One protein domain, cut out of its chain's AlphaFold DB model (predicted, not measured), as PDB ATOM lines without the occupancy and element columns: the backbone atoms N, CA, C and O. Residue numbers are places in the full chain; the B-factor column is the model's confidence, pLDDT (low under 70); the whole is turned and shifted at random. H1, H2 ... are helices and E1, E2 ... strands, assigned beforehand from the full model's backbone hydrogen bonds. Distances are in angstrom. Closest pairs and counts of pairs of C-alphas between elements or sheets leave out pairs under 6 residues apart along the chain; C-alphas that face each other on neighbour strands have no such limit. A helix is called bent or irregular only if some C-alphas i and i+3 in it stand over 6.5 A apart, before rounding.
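What this domain is: This is residues 108 to 159 and 174 to 197 of the 223 residues of an uncharacterized protein of Symploca sp. SIO1B1 (UniProt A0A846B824). A two-stranded hairpin, E1 and E2, packs on one side of a single long helix, H1, beside its residues 120 to 139. H1 makes the long axis and sticks out past the hairpin at both ends, with residues 108 to 116 and 140 to 159 standing free. The printed part has 76 residues with one named helix and two named strands, in the order H1, E1, E2 along the chain; the sheet, in the order E1 - E2, is antiparallel, and the class is mixed, helices and strands. The whole is extended, a rod with a radius of gyration of the C-alphas of 20.6 A and spans of 76 by 18 by 15 A.

How they stand to each other: E1, residues 176 to 183, and E2, residues 189 to 196, are antiparallel neighbours and form a hairpin, with 151 degrees between their N-to-C directions. The C-alphas of Ser 177 and Pro 195 face each other at 4.1 A. N 180 and O 192 are 2.9 A apart and N 192 and O 180 2.8 A apart, both within hydrogen-bond range. H1, residues 108 to 159, has 13 pairs of C-alphas within 8 A of E1, the closest being those of Asn 128 and Thr 180 at 5.6 A. With E2 it has 1 such pair, the C-alphas of Glu 135 and Val 196 at 6.9 A. The centre of H1 is 10.9 A from that of E1 and 13.2 A from that of E2. In H1 every O i to N i+4 pair is within hydrogen-bond range, and the helix is not bent.

Where its parts are: E1 begins at C-alpha 176, at (198.822, 208.515, 229.790), and measures 22.9 A from first to last C-alpha. E2, from Leu 189 to Val 196, measures 21.4 A and ends at C-alpha 196, at (196.232, 211.962, 233.314). H1 has 52 residues and measures 76.0 A, from C-alpha 108 at (162.414, 213.296, 206.154) to C-alpha 159 at (213.908, 191.256, 257.488).

The domain as a whole: The two C-alphas farthest apart are those of Gln 108 and Gln 159, the two ends of H1, at 76.0 A. Without the stretches that stand free, the body has 47 residues and spans 35 by 16 by 11 A. Residues 160 to 173 are cut out and not printed, and C-alphas 159 and 174 are 31.4 A apart across the cut, which falls in the link from H1 to E1. The link from E1 to E2, 5 residues, is tight. The mean pLDDT of the printed part is 94.7, and no printed residue is under 70.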
ATOM      1  N   GLN A 108     161.851 214.584 205.733       95.38
ATOM      2  CA  GLN A 108     162.414 213.296 206.154       95.38
ATOM      3  C   GLN A 108     163.931 213.379 206.326       95.38
ATOM      4  O   GLN A 108     164.483 212.791 207.258       95.38
ATOM      5  N   LEU A 109     164.613 214.111 205.439       96.25
ATOM      6  CA  LEU A 109     166.054 214.310 205.540       96.25
ATOM      7  C   LEU A 109     166.411 215.108 206.800       96.25
ATOM      8  O   LEU A 109     167.275 214.676 207.557       96.25
ATOM      9  N   GLN A 110     165.695 216.198 207.087       96.81
ATOM     10  CA  GLN A 110     165.886 216.992 208.306       96.81
ATOM     11  C   GLN A 110     165.668 216.169 209.582       96.81
ATOM     12  O   GLN A 110     166.501 216.197 210.486       96.81
ATOM     13  N   GLN A 111     164.591 215.380 209.650       96.69
ATOM     14  CA  GLN A 111     164.324 214.510 210.800       96.69
ATOM     15  C   GLN A 111     165.436 213.476 211.012       96.69
ATOM     16  O   GLN A 111     165.881 213.266 212.144       96.69
ATOM     17  N   ARG A 112     165.915 212.853 209.927       96.94
ATOM     18  CA  ARG A 112     167.029 211.894 209.975       96.94
ATOM     19  C   ARG A 112     168.317 212.555 210.454       96.94
ATOM     20  O   ARG A 112     168.988 211.982 211.308       96.94
ATOM     21  N   THR A 113     168.625 213.755 209.964       96.25
ATOM     22  CA  THR A 113     169.796 214.530 210.393       96.25
ATOM     23  C   THR A 113     169.708 214.883 211.876       96.25
ATOM     24  O   THR A 113     170.626 214.572 212.628       96.25
ATOM     25  N   ASN A 114     168.577 215.417 212.341       96.25
ATOM     26  CA  ASN A 114     168.379 215.762 213.754       96.25
ATOM     27  C   ASN A 114     168.466 214.532 214.669       96.25
ATOM     28  O   ASN A 114     168.996 214.593 215.779       96.25
ATOM     29  N   HIS A 115     167.953 213.388 214.220       97.75
ATOM     30  CA  HIS A 115     168.092 212.130 214.946       97.75
ATOM     31  C   HIS A 115     169.551 211.645 214.994       97.75
ATOM     32  O   HIS A 115     170.019 211.227 216.052       97.75
ATOM     33  N   ALA A 116     170.286 211.728 213.883       97.00
ATOM     34  CA  ALA A 116     171.700 211.363 213.835       97.00
ATOM     35  C   ALA A 116     172.557 212.255 214.747       97.00
ATOM     36  O   ALA A 116     173.386 211.731 215.487       97.00
ATOM     37  N   LEU A 117     172.306 213.568 214.761       96.31
ATOM     38  CA  LEU A 117     173.001 214.518 215.633       96.31
ATOM     39  C   LEU A 117     172.756 214.225 217.118       96.31
ATOM     40  O   LEU A 117     173.708 214.183 217.890       96.31
ATOM     41  N   ARG A 118     171.511 213.924 217.514       97.12
ATOM     42  CA  ARG A 118     171.201 213.502 218.893       97.12
ATOM     43  C   ARG A 118     171.941 212.230 219.284       97.12
ATOM     44  O   ARG A 118     172.544 212.163 220.347       97.12
ATOM     45  N   ARG A 119     171.950 211.224 218.406       98.25
ATOM     46  CA  ARG A 119     172.700 209.984 218.655       98.25
ATOM     47  C   ARG A 119     174.194 210.244 218.796       98.25
ATOM     48  O   ARG A 119     174.821 209.615 219.641       98.25
ATOM     49  N   LEU A 120     174.748 211.140 217.983       97.62
ATOM     50  CA  LEU A 120     176.152 211.521 218.053       97.62
ATOM     51  C   LEU A 120     176.477 212.208 219.389       97.62
ATOM     52  O   LEU A 120     177.453 211.823 220.024       97.62
ATOM     53  N   GLY A 121     175.629 213.136 219.845       97.19
ATOM     54  CA  GLY A 121     175.748 213.767 221.165       97.19
ATOM     55  C   GLY A 121     175.745 212.742 222.301       97.19
ATOM     56  O   GLY A 121     176.689 212.688 223.083       97.19
ATOM     57  N   ASN A 122     174.775 211.825 222.304       98.19
ATOM     58  CA  ASN A 122     174.699 210.768 223.319       98.19
ATOM     59  C   ASN A 122     175.937 209.849 223.309       98.19
ATOM     60  O   ASN A 122     176.356 209.352 224.352       98.19
ATOM     61  N   GLN A 123     176.525 209.575 222.135       98.31
ATOM     62  CA  GLN A 123     177.772 208.804 222.065       98.31
ATOM     63  C   GLN A 123     178.967 209.601 222.592       98.31
ATOM     64  O   GLN A 123     179.821 209.014 223.250       98.31
ATOM     65  N   ALA A 124     179.025 210.908 222.337       98.19
ATOM     66  CA  ALA A 124     180.078 211.766 222.868       98.19
ATOM     67  C   ALA A 124     180.048 211.814 224.402       98.19
ATOM     68  O   ALA A 124     181.073 211.588 225.042       98.19
ATOM     69  N   GLU A 125     178.867 212.003 224.992       98.25
ATOM     70  CA  GLU A 125     178.670 211.947 226.447       98.25
ATOM     71  C   GLU A 125     179.081 210.589 227.022       98.25
ATOM     72  O   GLU A 125     179.820 210.522 228.001       98.25
ATOM     73  N   ARG A 126     178.679 209.493 226.367       98.50
ATOM     74  CA  ARG A 126     179.068 208.140 226.779       98.50
ATOM     75  C   ARG A 126     180.584 207.932 226.748       98.50
ATOM     76  O   ARG A 126     181.123 207.293 227.645       98.50
ATOM     77  N   ILE A 127     181.273 208.445 225.727       98.12
ATOM     78  CA  ILE A 127     182.739 208.373 225.640       98.12
ATOM     79  C   ILE A 127     183.374 209.154 226.788       98.12
ATOM     80  O   ILE A 127     184.299 208.645 227.419       98.12
ATOM     81  N   ASN A 128     182.865 210.347 227.095       98.12
ATOM     82  CA  ASN A 128     183.358 211.148 228.214       98.12
ATOM     83  C   ASN A 128     183.167 210.426 229.553       98.12
ATOM     84  O   ASN A 128     184.096 210.388 230.354       98.12
ATOM     85  N   GLN A 129     182.012 209.789 229.758       98.44
ATOM     86  CA  GLN A 129     181.729 208.993 230.953       98.44
ATOM     87  C   GLN A 129     182.716 207.827 231.112       98.44
ATOM     88  O   GLN A 129     183.359 207.700 232.150       98.44
ATOM     89  N   ILE A 130     182.909 207.023 230.061       98.50
ATOM     90  CA  ILE A 130     183.867 205.902 230.080       98.50
ATOM     91  C   ILE A 130     185.300 206.409 230.292       98.50
ATOM     92  O   ILE A 130     186.104 205.762 230.954       98.50
ATOM     93  N   SER A 131     185.632 207.578 229.746       97.94
ATOM     94  CA  SER A 131     186.954 208.182 229.923       97.94
ATOM     95  C   SER A 131     187.183 208.635 231.367       97.94
ATOM     96  O   SER A 131     188.284 208.469 231.885       97.94
ATOM     97  N   ALA A 132     186.151 209.151 232.041       95.94
ATOM     98  CA  ALA A 132     186.212 209.478 233.464       95.94
ATOM     99  C   ALA A 132     186.355 208.218 234.339       95.94
ATOM    100  O   ALA A 132     187.157 208.201 235.269       95.94
ATOM    101  N   GLU A 133     185.631 207.145 234.009       97.94
ATOM    102  CA  GLU A 133     185.763 205.846 234.683       97.94
ATOM    103  C   GLU A 133     187.165 205.253 234.503       97.94
ATOM    104  O   GLU A 133     187.764 204.769 235.463       97.94
ATOM    105  N   LEU A 134     187.725 205.339 233.294       96.56
ATOM    106  CA  LEU A 134     189.085 204.893 233.013       96.56
ATOM    107  C   LEU A 134     190.117 205.703 233.807       96.56
ATOM    108  O   LEU A 134     191.032 205.119 234.378       96.56
ATOM    109  N   GLU A 135     189.969 207.028 233.871       94.88
ATOM    110  CA  GLU A 135     190.828 207.873 234.704       94.88
ATOM    111  C   GLU A 135     190.785 207.418 236.169       94.88
ATOM    112  O   GLU A 135     191.837 207.183 236.763       94.88
ATOM    113  N   ALA A 136     189.589 207.223 236.735       94.25
ATOM    114  CA  ALA A 136     189.417 206.757 238.111       94.25
ATOM    115  C   ALA A 136     190.063 205.381 238.356       94.25
ATOM    116  O   ALA A 136     190.772 205.207 239.346       94.25
ATOM    117  N   ALA A 137     189.893 204.432 237.432       95.94
ATOM    118  CA  ALA A 137     190.502 203.107 237.530       95.94
ATOM    119  C   ALA A 137     192.042 203.158 237.485       95.94
ATOM    120  O   ALA A 137     192.713 202.417 238.204       95.94
ATOM    121  N   ILE A 138     192.626 204.052 236.676       94.56
ATOM    122  CA  ILE A 138     194.084 204.251 236.647       94.56
ATOM    123  C   ILE A 138     194.572 204.818 237.992       94.56
ATOM    124  O   ILE A 138     195.614 204.391 238.497       94.56
ATOM    125  N   TRP A 139     193.827 205.748 238.595       92.00
ATOM    126  CA  TRP A 139     194.144 206.279 239.925       92.00
ATOM    127  C   TRP A 139     194.093 205.208 241.012       92.00
ATOM    128  O   TRP A 139     195.008 205.133 241.834       92.00
ATOM    129  N   GLU A 140     193.069 204.360 240.998       94.19
ATOM    130  CA  GLU A 140     192.932 203.241 241.932       94.19
ATOM    131  C   GLU A 140     194.089 202.243 241.782       94.19
ATOM    132  O   GLU A 140     194.729 201.882 242.770       94.19
ATOM    133  N   LEU A 141     194.446 201.882 240.546       94.19
ATOM    134  CA  LEU A 141     195.598 201.022 240.276       94.19
ATOM    135  C   LEU A 141     196.901 201.629 240.815       94.19
ATOM    136  O   LEU A 141     197.710 200.919 241.416       94.19
ATOM    137  N   LYS A 142     197.111 202.942 240.631       93.06
ATOM    138  CA  LYS A 142     198.278 203.629 241.201       93.06
ATOM    139  C   LYS A 142     198.277 203.564 242.729       93.06
ATOM    140  O   LYS A 142     199.333 203.321 243.315       93.06
ATOM    141  N   ALA A 143     197.129 203.781 243.367       91.38
ATOM    142  CA  ALA A 143     197.013 203.726 244.820       91.38
ATOM    143  C   ALA A 143     197.390 202.336 245.357       91.38
ATOM    144  O   ALA A 143     198.254 202.240 246.228       91.38
ATOM    145  N   ILE A 144     196.844 201.273 244.757       94.56
ATOM    146  CA  ILE A 144     197.143 199.884 245.132       94.56
ATOM    147  C   ILE A 144     198.633 199.583 244.958       94.56
ATOM    148  O   ILE A 144     199.284 199.113 245.886       94.56
ATOM    149  N   ALA A 145     199.220 199.884 243.798       93.75
ATOM    150  CA  ALA A 145     200.643 199.619 243.583       93.75
ATOM    151  C   ALA A 145     201.548 200.445 244.519       93.75
ATOM    152  O   ALA A 145     202.584 199.944 244.958       93.75
ATOM    153  N   SER A 146     201.144 201.660 244.901       90.19
ATOM    154  CA  SER A 146     201.861 202.459 245.905       90.19
ATOM    155  C   SER A 146     201.807 201.819 247.296       90.19
ATOM    156  O   SER A 146     202.828 201.762 247.977       90.19
ATOM    157  N   GLU A 147     200.648 201.299 247.704       93.50
ATOM    158  CA  GLU A 147     200.486 200.569 248.967       93.50
ATOM    159  C   GLU A 147     201.346 199.299 248.993       93.50
ATOM    160  O   GLU A 147     202.077 199.057 249.954       93.50
ATOM    161  N   VAL A 148     201.334 198.515 247.912       94.00
ATOM    162  CA  VAL A 148     202.164 197.305 247.824       94.00
ATOM    163  C   VAL A 148     203.652 197.660 247.875       94.00
ATOM    164  O   VAL A 148     204.402 196.998 248.592       94.00
ATOM    165  N   ASN A 149     204.083 198.732 247.198       91.12
ATOM    166  CA  ASN A 149     205.463 199.217 247.279       91.12
ATOM    167  C   ASN A 149     205.853 199.602 248.720       91.12
ATOM    168  O   ASN A 149     206.944 199.252 249.171       91.12
ATOM    169  N   GLN A 150     204.971 200.278 249.466       90.69
ATOM    170  CA  GLN A 150     205.214 200.641 250.871       90.69
ATOM    171  C   GLN A 150     205.305 199.406 251.774       90.69
ATOM    172  O   GLN A 150     206.229 199.292 252.581       90.69
ATOM    173  N   ASN A 151     204.388 198.451 251.606       91.62
ATOM    174  CA  ASN A 151     204.387 197.201 252.363       91.62
ATOM    175  C   ASN A 151     205.654 196.381 252.085       91.62
ATOM    176  O   ASN A 151     206.269 195.848 253.010       91.62
ATOM    177  N   TRP A 152     206.091 196.326 250.826       90.25
ATOM    178  CA  TRP A 152     207.333 195.665 250.435       90.25
ATOM    179  C   TRP A 152     208.560 196.303 251.099       90.25
ATOM    180  O   TRP A 152     209.403 195.597 251.653       90.25
ATOM    181  N   GLN A 153     208.633 197.637 251.113       88.62
ATOM    182  CA  GLN A 153     209.697 198.370 251.806       88.62
ATOM    183  C   GLN A 153     209.694 198.090 253.315       88.62
ATOM    184  O   GLN A 153     210.750 197.833 253.893       88.62
ATOM    185  N   ALA A 154     208.523 198.082 253.955       90.25
ATOM    186  CA  ALA A 154     208.403 197.776 255.378       90.25
ATOM    187  C   ALA A 154     208.908 196.358 255.705       90.25
ATOM    188  O   ALA A 154     209.667 196.176 256.659       90.25
ATOM    189  N   LEU A 155     208.556 195.366 254.881       89.12
ATOM    190  CA  LEU A 155     209.020 193.988 255.049       89.12
ATOM    191  C   LEU A 155     210.541 193.863 254.928       89.12
ATOM    192  O   LEU A 155     211.149 193.138 255.713       89.12
ATOM    193  N   GLN A 156     211.172 194.588 254.005       87.31
ATOM    194  CA  GLN A 156     212.633 194.587 253.887       87.31
ATOM    195  C   GLN A 156     213.321 195.163 255.123       87.31
ATOM    196  O   GLN A 156     214.288 194.580 255.614       87.31
ATOM    197  N   VAL A 157     212.806 196.277 255.655       88.56
ATOM    198  CA  VAL A 157     213.333 196.883 256.887       88.56
ATOM    199  C   VAL A 157     213.247 195.894 258.051       88.56
ATOM    200  O   VAL A 157     214.190 195.781 258.833       88.56
ATOM    201  N   MET A 158     212.150 195.136 258.143       89.06
ATOM    202  CA  MET A 158     211.974 194.118 259.182       89.06
ATOM    203  C   MET A 158     212.891 192.904 259.005       89.06
ATOM    204  O   MET A 158     213.342 192.337 259.997       89.06
ATOM    205  N   GLN A 159     213.162 192.487 257.768       88.12
ATOM    206  CA  GLN A 159     213.908 191.256 257.488       88.12
ATOM    207  C   GLN A 159     215.431 191.424 257.540       88.12
ATOM    208  O   GLN A 159     216.131 190.415 257.482       88.12
ATOM    209  N   GLN A 174     203.944 205.361 232.858       87.44
ATOM    210  CA  GLN A 174     204.148 206.255 231.723       87.44
ATOM    211  C   GLN A 174     203.062 207.331 231.682       87.44
ATOM    212  O   GLN A 174     201.958 207.151 232.200       87.44
ATOM    213  N   ALA A 175     203.370 208.464 231.049       87.56
ATOM    214  CA  ALA A 175     202.385 209.513 230.823       87.56
ATOM    215  C   ALA A 175     201.241 208.972 229.952       87.56
ATOM    216  O   ALA A 175     201.453 208.580 228.805       87.56
ATOM    217  N   THR A 176     200.026 208.958 230.497       92.81
ATOM    218  CA  THR A 176     198.822 208.515 229.790       92.81
ATOM    219  C   THR A 176     197.890 209.690 229.525       92.81
ATOM    220  O   THR A 176     197.923 210.718 230.203       92.81
ATOM    221  N   SER A 177     197.061 209.563 228.491       95.94
ATOM    222  CA  SER A 177     196.022 210.541 228.173       95.94
ATOM    223  C   SER A 177     194.716 209.825 227.862       95.94
ATOM    224  O   SER A 177     194.726 208.726 227.307       95.94
ATOM    225  N   VAL A 178     193.602 210.445 228.240       97.06
ATOM    226  CA  VAL A 178     192.246 209.934 228.009       97.06
ATOM    227  C   VAL A 178     191.564 210.817 226.970       97.06
ATOM    228  O   VAL A 178     191.724 212.042 227.026       97.06
ATOM    229  N   PRO A 179     190.817 210.246 226.012       97.62
ATOM    230  CA  PRO A 179     190.030 211.049 225.089       97.62
ATOM    231  C   PRO A 179     188.982 211.874 225.841       97.62
ATOM    232  O   PRO A 179     188.484 211.499 226.899       97.62
ATOM    233  N   THR A 180     188.646 213.033 225.299       97.88
ATOM    234  CA  THR A 180     187.560 213.882 225.787       97.88
ATOM    235  C   THR A 180     186.911 214.534 224.579       97.88
ATOM    236  O   THR A 180     187.586 214.912 223.629       97.88
ATOM    237  N   ILE A 181     185.588 214.606 224.559       98.25
ATOM    238  CA  ILE A 181     184.836 215.231 223.477       98.25
ATOM    239  C   ILE A 181     184.177 216.486 224.025       98.25
ATOM    240  O   ILE A 181     183.333 216.418 224.918       98.25
ATOM    241  N   GLU A 182     184.549 217.627 223.460       97.38
ATOM    242  CA  GLU A 182     183.997 218.933 223.798       97.38
ATOM    243  C   GLU A 182     183.021 219.387 222.712       97.38
ATOM    244  O   GLU A 182     183.277 219.230 221.515       97.38
ATOM    245  N   GLN A 183     181.901 219.981 223.115       96.75
ATOM    246  CA  GLN A 183     180.971 220.609 222.185       96.75
ATOM    247  C   GLN A 183     181.299 222.098 222.059       96.75
ATOM    248  O   GLN A 183     181.268 222.841 223.039       96.75
ATOM    249  N   LYS A 184     181.611 222.549 220.842       96.81
ATOM    250  CA  LYS A 184     181.852 223.968 220.561       96.81
ATOM    251  C   LYS A 184     180.533 224.753 220.536       96.81
ATOM    252  O   LYS A 184     179.497 224.174 220.203       96.81
ATOM    253  N   PRO A 185     180.567 226.087 220.727       95.50
ATOM    254  CA  PRO A 185     179.379 226.940 220.609       95.50
ATOM    255  C   PRO A 185     178.667 226.837 219.251       95.50
ATOM    256  O   PRO A 185     177.459 227.009 219.164       95.50
ATOM    257  N   CYS A 186     179.400 226.499 218.185       93.38
ATOM    258  CA  CYS A 186     178.835 226.265 216.853       93.38
ATOM    259  C   CYS A 186     178.161 224.887 216.680       93.38
ATOM    260  O   CYS A 186     177.788 224.529 215.566       93.38
ATOM    261  N   GLY A 187     178.057 224.077 217.739       90.81
ATOM    262  CA  GLY A 187     177.458 222.739 217.714       90.81
ATOM    263  C   GLY A 187     178.360 221.632 217.154       90.81
ATOM    264  O   GLY A 187     177.972 220.465 217.175       90.81
ATOM    265  N   SER A 188     179.566 221.966 216.678       95.38
ATOM    266  CA  SER A 188     180.559 220.963 216.274       95.38
ATOM    267  C   SER A 188     181.190 220.277 217.487       95.38
ATOM    268  O   SER A 188     181.385 220.894 218.534       95.38
ATOM    269  N   LEU A 189     181.517 218.993 217.338       97.38
ATOM    270  CA  LEU A 189     182.205 218.211 218.360       97.38
ATOM    271  C   LEU A 189     183.708 218.206 218.084       97.38
ATOM    272  O   LEU A 189     184.136 217.976 216.952       97.38
ATOM    273  N   LEU A 190     184.499 218.446 219.123       97.94
ATOM    274  CA  LEU A 190     185.951 218.402 219.093       97.94
ATOM    275  C   LEU A 190     186.428 217.234 219.950       97.94
ATOM    276  O   LEU A 190     186.235 217.238 221.160       97.94
ATOM    277  N   LEU A 191     187.065 216.249 219.320       97.88
ATOM    278  CA  LEU A 191     187.777 215.199 220.037       97.88
ATOM    279  C   LEU A 191     189.156 215.729 220.445       97.88
ATOM    280  O   LEU A 191     190.001 215.998 219.592       97.88
ATOM    281  N   THR A 192     189.360 215.878 221.744       97.81
ATOM    282  CA  THR A 192     190.620 216.243 222.389       97.81
ATOM    283  C   THR A 192     191.148 215.066 223.212       97.81
ATOM    284  O   THR A 192     190.495 214.027 223.360       97.81
ATOM    285  N   SER A 193     192.362 215.202 223.736       96.81
ATOM    286  CA  SER A 193     192.914 214.297 224.738       96.81
ATOM    287  C   SER A 193     193.347 215.101 225.958       96.81
ATOM    288  O   SER A 193     193.941 216.174 225.838       96.81
ATOM    289  N   ARG A 194     193.036 214.583 227.145       94.38
ATOM    290  CA  ARG A 194     193.434 215.169 228.424       94.38
ATOM    291  C   ARG A 194     194.514 214.293 229.059       94.38
ATOM    292  O   ARG A 194     194.299 213.085 229.178       94.38
ATOM    293  N   PRO A 195     195.670 214.851 229.458       94.44
ATOM    294  CA  PRO A 195     196.695 214.083 230.153       94.44
ATOM    295  C   PRO A 195     196.207 213.686 231.552       94.44
ATOM    296  O   PRO A 195     195.627 214.507 232.265       94.44
ATOM    297  N   VAL A 196     196.471 212.443 231.950       92.31
ATOM    298  CA  VAL A 196     196.232 211.962 233.314       92.31
ATOM    299  C   VAL A 196     197.499 212.197 234.120       92.31
ATOM    300  O   VAL A 196     198.497 211.491 233.978       92.31
ATOM    301  N   ASP A 197     197.478 213.221 234.966       86.75
ATOM    302  CA  ASP A 197     198.608 213.545 235.831       86.75
ATOM    303  C   ASP A 197     198.544 212.736 237.126       86.75
ATOM    304  O   ASP A 197     198.091 213.222 238.162       86.75
TER     305      ASP A 197